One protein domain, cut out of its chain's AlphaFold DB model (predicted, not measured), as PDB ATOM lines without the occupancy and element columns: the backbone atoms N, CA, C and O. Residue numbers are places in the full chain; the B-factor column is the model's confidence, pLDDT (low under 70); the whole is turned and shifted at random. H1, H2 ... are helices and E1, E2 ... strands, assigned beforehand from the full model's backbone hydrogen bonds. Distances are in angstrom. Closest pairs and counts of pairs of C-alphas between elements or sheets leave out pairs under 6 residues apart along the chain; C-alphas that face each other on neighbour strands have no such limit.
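Overview. This is residues 4 to 70 of the 96 residues of the protein "CRISPR-associated endonuclease Cas3" of Anaerococcus nagyae (UniProt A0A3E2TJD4). A long helical hairpin, H1 and H2, makes one end of an elongated shape, and at the other end sits a loose small head: the strand hairpin E1 and E2, the short H3, and H4 beside E1, with residues 61 to 70 folding back as an unnamed tail. The 67 printed residues hold two strands and four helices, in the order E1 E2 H1 H2 H3 H4; the sheet E1 - E2 is antiparallel and the class is mostly helix. The whole is loose, with a radius of gyration of the C-alphas of 13.8 A and spans of 42 by 24 by 15 A.

Along the chain. Find C-alpha 4 at (86.246, 4.370, -76.617), where E1, residues 4 to 6, begins and runs 7.2 A. E2, residues 12 to 14, runs 6.6 A. H1, residues 15 to 33, runs 27.1 A from C-alpha 15 at (88.768, 7.580, -77.844). Next come H2, residues 36 to 45, 14.2 A, and H3, residues 48 to 51, 6.1 A. H4, residues 53 to 60, runs 10.3 A to C-alpha 60 at (90.381, -4.259, -72.083).

Arrangement. Look first at E1 and E2, antiparallel at 168 degrees, where N 4 and O 13 are within hydrogen-bond range at 2.8 A. H1 and H2 touch, closest at the C-alphas of Gly 30 and Glu 36, 4.0 A, at a shallow tilt of 24 degrees, opposite ways. With residues 15 to 19 alone, H1 only just touches H3, with 3 pairs of C-alphas within 8 A, the closest being Leu 15 and Lys 50, 7.5 A. H3 and H4 are close but not clearly touching, their closest C-alphas, Lys 50 and Gln 56, being 6.7 A apart. The closest C-alphas of E1 and H4, Lys 6 and Ile 59, are also 6.7 A apart. H4 is apart from H1 and H2. Every O i to N i+4 pair is within hydrogen-bond range in H2 and H4, and 13 of 15 are in H1; H3 is too short for such a pair.

Size, cuts and confidence. The C-alphas farthest apart, Asp 34 and Asn 61, are 41.8 A from each other. The printed part has no cut, its links between named elements are tight, and no printed residue is under 70 in pLDDT.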
ATOM      1  N   ALA A   4      87.655   4.037 -76.862       95.31
ATOM      2  CA  ALA A   4      86.246   4.370 -76.617       95.31
ATOM      3  C   ALA A   4      85.346   3.132 -76.611       95.31
ATOM      4  O   ALA A   4      84.351   3.089 -75.879       95.31
ATOM      5  N   HIS A   5      85.672   2.161 -77.462       91.88
ATOM      6  CA  HIS A   5      84.909   0.940 -77.656       91.88
ATOM      7  C   HIS A   5      85.792  -0.172 -78.230       91.88
ATOM      8  O   HIS A   5      86.687   0.092 -79.038       91.88
ATOM      9  N   LYS A   6      85.506  -1.408 -77.820       91.94
ATOM     10  CA  LYS A   6      86.043  -2.639 -78.394       91.94
ATOM     11  C   LYS A   6      84.862  -3.543 -78.726       91.94
ATOM     12  O   LYS A   6      84.039  -3.784 -77.843       91.94
ATOM     13  N   ASP A   7      84.766  -3.981 -79.974       87.56
ATOM     14  CA  ASP A   7      83.666  -4.840 -80.413       87.56
ATOM     15  C   ASP A   7      83.953  -6.334 -80.184       87.56
ATOM     16  O   ASP A   7      85.039  -6.724 -79.747       87.56
ATOM     17  N   GLU A   8      82.971  -7.183 -80.496       84.94
ATOM     18  CA  GLU A   8      83.055  -8.644 -80.335       84.94
ATOM     19  C   GLU A   8      84.149  -9.294 -81.199       84.94
ATOM     20  O   GLU A   8      84.669 -10.350 -80.850       84.94
ATOM     21  N   ASN A   9      84.554  -8.640 -82.293       88.19
ATOM     22  CA  ASN A   9      85.638  -9.088 -83.170       88.19
ATOM     23  C   ASN A   9      87.013  -8.572 -82.710       88.19
ATOM     24  O   ASN A   9      88.014  -8.760 -83.402       88.19
ATOM     25  N   GLY A  10      87.074  -7.886 -81.564       86.69
ATOM     26  CA  GLY A  10      88.290  -7.294 -81.023       86.69
ATOM     27  C   GLY A  10      88.740  -6.020 -81.738       86.69
ATOM     28  O   GLY A  10      89.855  -5.565 -81.486       86.69
ATOM     29  N   ARG A  11      87.909  -5.422 -82.605       90.75
ATOM     30  CA  ARG A  11      88.226  -4.142 -83.247       90.75
ATOM     31  C   ARG A  11      88.089  -3.025 -82.226       90.75
ATOM     32  O   ARG A  11      87.058  -2.883 -81.571       90.75
ATOM     33  N   GLU A  12      89.133  -2.217 -82.121       95.00
ATOM     34  CA  GLU A  12      89.219  -1.124 -81.158       95.00
ATOM     35  C   GLU A  12      89.040   0.221 -81.858       95.00
ATOM     36  O   GLU A  12      89.620   0.485 -82.913       95.00
ATOM     37  N   GLN A  13      88.260   1.102 -81.238       95.44
ATOM     38  CA  GLN A  13      88.117   2.485 -81.666       95.44
ATOM     39  C   GLN A  13      88.836   3.408 -80.682       95.44
ATOM     40  O   GLN A  13      88.541   3.416 -79.486       95.44
ATOM     41  N   SER A  14      89.757   4.227 -81.193       97.12
ATOM     42  CA  SER A  14      90.429   5.274 -80.414       97.12
ATOM     43  C   SER A  14      89.419   6.251 -79.808       97.12
ATOM     44  O   SER A  14      88.541   6.753 -80.516       97.12
ATOM     45  N   LEU A  15      89.587   6.575 -78.520       97.69
ATOM     46  CA  LEU A  15      88.768   7.580 -77.844       97.69
ATOM     47  C   LEU A  15      88.886   8.949 -78.513       97.69
ATOM     48  O   LEU A  15      87.878   9.616 -78.710       97.69
ATOM     49  N   PHE A  16      90.088   9.346 -78.929       97.44
ATOM     50  CA  PHE A  16      90.294  10.626 -79.604       97.44
ATOM     51  C   PHE A  16      89.467  10.726 -80.893       97.44
ATOM     52  O   PHE A  16      88.700  11.669 -81.065       97.44
ATOM     53  N   ASN A  17      89.556   9.715 -81.764       97.31
ATOM     54  CA  ASN A  17      88.808   9.702 -83.024       97.31
ATOM     55  C   ASN A  17      87.295   9.651 -82.783       97.31
ATOM     56  O   ASN A  17      86.545  10.325 -83.482       97.31
ATOM     57  N   HIS A  18      86.849   8.878 -81.785       97.50
ATOM     58  CA  HIS A  18      85.444   8.828 -81.376       97.50
ATOM     59  C   HIS A  18      84.925  10.215 -80.985       97.50
ATOM     60  O   HIS A  18      83.952  10.686 -81.567       97.50
ATOM     61  N   LEU A  19      85.609  10.900 -80.063       97.94
ATOM     62  CA  LEU A  19      85.183  12.213 -79.579       97.94
ATOM     63  C   LEU A  19      85.172  13.260 -80.698       97.94
ATOM     64  O   LEU A  19      84.206  14.009 -80.801       97.94
ATOM     65  N   ILE A  20      86.186  13.286 -81.572       98.31
ATOM     66  CA  ILE A  20      86.226  14.216 -82.712       98.31
ATOM     67  C   ILE A  20      85.080  13.948 -83.694       98.31
ATOM     68  O   ILE A  20      84.400  14.884 -84.113       98.31
ATOM     69  N   ASN A  21      84.822  12.684 -84.038       98.31
ATOM     70  CA  ASN A  21      83.746  12.330 -84.962       98.31
ATOM     71  C   ASN A  21      82.367  12.680 -84.389       98.31
ATOM     72  O   ASN A  21      81.552  13.284 -85.089       98.31
ATOM     73  N   VAL A  22      82.122  12.353 -83.115       98.19
ATOM     74  CA  VAL A  22      80.876  12.717 -82.427       98.19
ATOM     75  C   VAL A  22      80.748  14.233 -82.310       98.19
ATOM     76  O   VAL A  22      79.696  14.773 -82.630       98.19
ATOM     77  N   GLY A  23      81.818  14.938 -81.934       98.44
ATOM     78  CA  GLY A  23      81.843  16.398 -81.859       98.44
ATOM     79  C   GLY A  23      81.472  17.061 -83.188       98.44
ATOM     80  O   GLY A  23      80.591  17.918 -83.218       98.44
ATOM     81  N   ASN A  24      82.070  16.619 -84.296       98.56
ATOM     82  CA  ASN A  24      81.759  17.127 -85.635       98.56
ATOM     83  C   ASN A  24      80.311  16.825 -86.056       98.56
ATOM     84  O   ASN A  24      79.644  17.680 -86.642       98.56
ATOM     85  N   GLY A  25      79.810  15.626 -85.748       98.44
ATOM     86  CA  GLY A  25      78.410  15.266 -85.978       98.44
ATOM     87  C   GLY A  25      77.458  16.177 -85.203       98.44
ATOM     88  O   GLY A  25      76.556  16.773 -85.790       98.44
ATOM     89  N   SER A  26      77.712  16.358 -83.906       98.38
ATOM     90  CA  SER A  26      76.929  17.235 -83.036       98.38
ATOM     91  C   SER A  26      76.976  18.694 -83.482       98.38
ATOM     92  O   SER A  26      75.945  19.355 -83.469       98.38
ATOM     93  N   PHE A  27      78.130  19.195 -83.930       98.62
ATOM     94  CA  PHE A  27      78.260  20.539 -84.496       98.62
ATOM     95  C   PHE A  27      77.340  20.733 -85.708       98.62
ATOM     96  O   PHE A  27      76.562  21.683 -85.762       98.62
ATOM     97  N   ASN A  28      77.380  19.800 -86.665       98.38
ATOM     98  CA  ASN A  28      76.562  19.877 -87.875       98.38
ATOM     99  C   ASN A  28      75.059  19.784 -87.584       98.38
ATOM    100  O   ASN A  28      74.271  20.443 -88.259       98.38
ATOM    101  N   LEU A  29      74.659  19.001 -86.580       97.81
ATOM    102  CA  LEU A  29      73.271  18.959 -86.115       97.81
ATOM    103  C   LEU A  29      72.878  20.256 -85.398       97.81
ATOM    104  O   LEU A  29      71.814  20.805 -85.668       97.81
ATOM    105  N   GLY A  30      73.752  20.783 -84.538       98.19
ATOM    106  CA  GLY A  30      73.518  22.012 -83.780       98.19
ATOM    107  C   GLY A  30      73.336  23.252 -84.655       98.19
ATOM    108  O   GLY A  30      72.593  24.150 -84.268       98.19
ATOM    109  N   LYS A  31      73.913  23.271 -85.867       98.31
ATOM    110  CA  LYS A  31      73.676  24.332 -86.863       98.31
ATOM    111  C   LYS A  31      72.207  24.493 -87.250       98.31
ATOM    112  O   LYS A  31      71.812  25.570 -87.662       98.31
ATOM    113  N   GLN A  32      71.398  23.439 -87.140       97.81
ATOM    114  CA  GLN A  32      69.963  23.518 -87.445       97.81
ATOM    115  C   GLN A  32      69.189  24.335 -86.398       97.81
ATOM    116  O   GLN A  32      68.033  24.680 -86.630       97.81
ATOM    117  N   LEU A  33      69.813  24.609 -85.248       96.94
ATOM    118  CA  LEU A  33      69.236  25.287 -84.091       96.94
ATOM    119  C   LEU A  33      70.101  26.471 -83.620       96.94
ATOM    120  O   LEU A  33      69.934  26.895 -82.480       96.94
ATOM    121  N   ASP A  34      71.060  26.935 -84.432       97.69
ATOM    122  CA  ASP A  34      72.021  28.003 -84.091       97.69
ATOM    123  C   ASP A  34      72.771  27.776 -82.755       97.69
ATOM    124  O   ASP A  34      73.035  28.701 -81.987       97.69
ATOM    125  N   ASN A  35      73.078  26.512 -82.438       97.81
ATOM    126  CA  ASN A  35      73.732  26.094 -81.189       97.81
ATOM    127  C   ASN A  35      74.969  25.210 -81.427       97.81
ATOM    128  O   ASN A  35      75.393  24.446 -80.556       97.81
ATOM    129  N   GLU A  36      75.574  25.302 -82.610       98.31
ATOM    130  CA  GLU A  36      76.605  24.389 -83.095       98.31
ATOM    131  C   GLU A  36      77.816  24.260 -82.163       98.31
ATOM    132  O   GLU A  36      78.324  23.154 -81.974       98.31
ATOM    133  N   TYR A  37      78.252  25.341 -81.511       98.12
ATOM    134  CA  TYR A  37      79.410  25.308 -80.611       98.12
ATOM    135  C   TYR A  37      79.107  24.639 -79.268       98.12
ATOM    136  O   TYR A  37      79.956  23.919 -78.739       98.12
ATOM    137  N   ILE A  38      77.897  24.822 -78.731       96.56
ATOM    138  CA  ILE A  38      77.466  24.109 -77.522       96.56
ATOM    139  C   ILE A  38      77.298  22.624 -77.852       96.56
ATOM    140  O   ILE A  38      77.783  21.772 -77.107       96.56
ATOM    141  N   SER A  39      76.688  22.297 -78.993       98.12
ATOM    142  CA  SER A  39      76.554  20.911 -79.450       98.12
ATOM    143  C   SER A  39      77.913  20.243 -79.679       98.12
ATOM    144  O   SER A  39      78.107  19.103 -79.251       98.12
ATOM    145  N   LEU A  40      78.875  20.949 -80.282       98.44
ATOM    146  CA  LEU A  40      80.260  20.493 -80.420       98.44
ATOM    147  C   LEU A  40      80.878  20.186 -79.055       98.44
ATOM    148  O   LEU A  40      81.410  19.096 -78.857       98.44
ATOM    149  N   LEU A  41      80.783  21.126 -78.111       97.56
ATOM    150  CA  LEU A  41      81.350  20.978 -76.773       97.56
ATOM    151  C   LEU A  41      80.766  19.760 -76.046       97.56
ATOM    152  O   LEU A  41      81.517  18.948 -75.510       97.56
ATOM    153  N   VAL A  42      79.440  19.587 -76.074       96.75
ATOM    154  CA  VAL A  42      78.774  18.414 -75.486       96.75
ATOM    155  C   VAL A  42      79.246  17.127 -76.166       96.75
ATOM    156  O   VAL A  42      79.610  16.174 -75.479       96.75
ATOM    157  N   GLY A  43      79.314  17.105 -77.501       97.75
ATOM    158  CA  GLY A  43      79.783  15.949 -78.267       97.75
ATOM    159  C   GLY A  43      81.226  15.552 -77.942       97.75
ATOM    160  O   GLY A  43      81.512  14.370 -77.766       97.75
ATOM    161  N   LEU A  44      82.122  16.525 -77.781       97.94
ATOM    162  CA  LEU A  44      83.518  16.282 -77.407       97.94
ATOM    163  C   LEU A  44      83.670  15.775 -75.967       97.94
ATOM    164  O   LEU A  44      84.599  15.024 -75.678       97.94
ATOM    165  N   LEU A  45      82.790  16.192 -75.054       97.62
ATOM    166  CA  LEU A  45      82.947  15.927 -73.623       97.62
ATOM    167  C   LEU A  45      82.141  14.726 -73.111       97.62
ATOM    168  O   LEU A  45      82.472  14.218 -72.038       97.62
ATOM    169  N   HIS A  46      81.122  14.258 -73.842       97.06
ATOM    170  CA  HIS A  46      80.163  13.260 -73.339       97.06
ATOM    171  C   HIS A  46      80.816  11.968 -72.817       97.06
ATOM    172  O   HIS A  46      80.399  11.439 -71.791       97.06
ATOM    173  N   ASP A  47      81.865  11.498 -73.494       97.31
ATOM    174  CA  ASP A  47      82.556  10.237 -73.215       97.31
ATOM    175  C   ASP A  47      83.977  10.448 -72.674       97.31
ATOM    176  O   ASP A  47      84.769   9.508 -72.603       97.31
ATOM    177  N   LEU A  48      84.331  11.672 -72.265       96.38
ATOM    178  CA  LEU A  48      85.690  11.983 -71.807       96.38
ATOM    179  C   LEU A  48      86.131  11.084 -70.637       96.38
ATOM    180  O   LEU A  48      87.297  10.702 -70.548       96.38
ATOM    181  N   GLY A  49      85.190  10.677 -69.777       97.00
ATOM    182  CA  GLY A  49      85.457   9.787 -68.644       97.00
ATOM    183  C   GLY A  49      85.858   8.369 -69.038       97.00
ATOM    184  O   GLY A  49      86.346   7.629 -68.191       97.00
ATOM    185  N   LYS A  50      85.740   7.984 -70.315       97.31
ATOM    186  CA  LYS A  50      86.289   6.711 -70.792       97.31
ATOM    187  C   LYS A  50      87.812   6.659 -70.697       97.31
ATOM    188  O   LYS A  50      88.365   5.567 -70.687       97.31
ATOM    189  N   ALA A  51      88.492   7.803 -70.591       96.94
ATOM    190  CA  ALA A  51      89.931   7.864 -70.341       96.94
ATOM    191  C   ALA A  51      90.335   7.407 -68.925       96.94
ATOM    192  O   ALA A  51      91.523   7.211 -68.676       96.94
ATOM    193  N   ASP A  52      89.377   7.240 -68.007       96.38
ATOM    194  CA  ASP A  52      89.641   6.757 -66.654       96.38
ATOM    195  C   ASP A  52      90.286   5.351 -66.679       96.38
ATOM    196  O   ASP A  52      89.804   4.473 -67.407       96.38
ATOM    197  N   PRO A  53      91.349   5.096 -65.890       96.19
ATOM    198  CA  PRO A  53      92.007   3.791 -65.850       96.19
ATOM    199  C   PRO A  53      91.068   2.623 -65.520       96.19
ATOM    200  O   PRO A  53      91.232   1.544 -66.087       96.19
ATOM    201  N   LEU A  54      90.064   2.824 -64.660       96.12
ATOM    202  CA  LEU A  54      89.066   1.803 -64.331       96.12
ATOM    203  C   LEU A  54      88.147   1.522 -65.522       96.12
ATOM    204  O   LEU A  54      87.741   0.380 -65.737       96.12
ATOM    205  N   PHE A  55      87.832   2.545 -66.320       96.56
ATOM    206  CA  PHE A  55      87.046   2.362 -67.538       96.56
ATOM    207  C   PHE A  55      87.859   1.659 -68.635       96.56
ATOM    208  O   PHE A  55      87.338   0.783 -69.325       96.56
ATOM    209  N   GLN A  56      89.146   1.988 -68.775       97.00
ATOM    210  CA  GLN A  56      90.037   1.294 -69.710       97.00
ATOM    211  C   GLN A  56      90.232  -0.174 -69.322       97.00
ATOM    212  O   GLN A  56      90.081  -1.050 -70.169       97.00
ATOM    213  N   ASP A  57      90.480  -0.455 -68.044       95.38
ATOM    214  CA  ASP A  57      90.562  -1.818 -67.513       95.38
ATOM    215  C   ASP A  57      89.264  -2.604 -67.756       95.38
ATOM    216  O   ASP A  57      89.312  -3.764 -68.172       95.38
ATOM    217  N   LYS A  58      88.103  -1.957 -67.589       94.56
ATOM    218  CA  LYS A  58      86.805  -2.542 -67.935       94.56
ATOM    219  C   LYS A  58      86.737  -2.971 -69.402       94.56
ATOM    220  O   LYS A  58      86.358  -4.111 -69.665       94.56
ATOM    221  N   ILE A  59      87.086  -2.085 -70.343       94.12
ATOM    222  CA  ILE A  59      87.038  -2.388 -71.784       94.12
ATOM    223  C   ILE A  59      88.045  -3.486 -72.145       94.12
ATOM    224  O   ILE A  59      87.700  -4.435 -72.845       94.12
ATOM    225  N   MET A  60      89.291  -3.364 -71.683       92.75
ATOM    226  CA  MET A  60      90.381  -4.259 -72.083       92.75
ATOM    227  C   MET A  60      90.172  -5.688 -71.584       92.75
ATOM    228  O   MET A  60      90.466  -6.635 -72.312       92.75
ATOM    229  N   ASN A  61      89.633  -5.836 -70.372       92.69
ATOM    230  CA  ASN A  61      89.442  -7.128 -69.715       92.69
ATOM    231  C   ASN A  61      87.989  -7.626 -69.755       92.69
ATOM    232  O   ASN A  61      87.660  -8.585 -69.061       92.69
ATOM    233  N   ASN A  62      87.121  -6.968 -70.532       88.31
ATOM    234  CA  ASN A  62      85.699  -7.295 -70.666       88.31
ATOM    235  C   ASN A  62      84.989  -7.491 -69.308       88.31
ATOM    236  O   ASN A  62      84.249  -8.453 -69.090       88.31
ATOM    237  N   LYS A  63      85.267  -6.599 -68.348       90.62
ATOM    238  CA  LYS A  63      84.714  -6.701 -66.990       90.62
ATOM    239  C   LYS A  63      83.276  -6.198 -66.962       90.62
ATOM    240  O   LYS A  63      82.951  -5.158 -67.530       90.62
ATOM    241  N   ASN A  64      82.427  -6.867 -66.184       88.12
ATOM    242  CA  ASN A  64      81.042  -6.441 -65.960       88.12
ATOM    243  C   ASN A  64      80.907  -5.357 -64.863       88.12
ATOM    244  O   ASN A  64      79.890  -5.255 -64.182       88.12
ATOM    245  N   THR A  65      81.953  -4.562 -64.630       91.31
ATOM    246  CA  THR A  65      81.936  -3.493 -63.625       91.31
ATOM    247  C   THR A  65      81.231  -2.250 -64.166       91.31
ATOM    248  O   THR A  65      81.397  -1.849 -65.323       91.31
ATOM    249  N   SER A  66      80.427  -1.598 -63.325       92.25
ATOM    250  CA  SER A  66      79.870  -0.284 -63.650       92.25
ATOM    251  C   SER A  66      80.896   0.794 -63.318       92.25
ATOM    252  O   SER A  66      81.333   0.908 -62.177       92.25
ATOM    253  N   VAL A  67      81.292   1.573 -64.324       94.25
ATOM    254  CA  VAL A  67      82.197   2.717 -64.177       94.25
ATOM    255  C   VAL A  67      81.520   3.909 -64.846       94.25
ATOM    256  O   VAL A  67      81.198   3.862 -66.041       94.25
ATOM    257  N   ASN A  68      81.253   4.959 -64.066       94.25
ATOM    258  CA  ASN A  68      80.665   6.189 -64.585       94.25
ATOM    259  C   ASN A  68      81.704   6.918 -65.445       94.25
ATOM    260  O   ASN A  68      82.744   7.341 -64.952       94.25
ATOM    261  N   HIS A  69      81.394   7.067 -66.728       93.50
ATOM    262  CA  HIS A  69      82.201   7.794 -67.706       93.50
ATOM    263  C   HIS A  69      81.506   9.079 -68.178       93.50
ATOM    264  O   HIS A  69      82.176  10.040 -68.556       93.50
ATOM    265  N   SER A  70      80.173   9.115 -68.121       94.50
ATOM    266  CA  SER A  70      79.348  10.185 -68.684       94.50
ATOM    267  C   SER A  70      79.381  11.479 -67.870       94.50
ATOM    268  O   SER A  70      79.184  12.561 -68.416       94.50
TER     269      SER A  70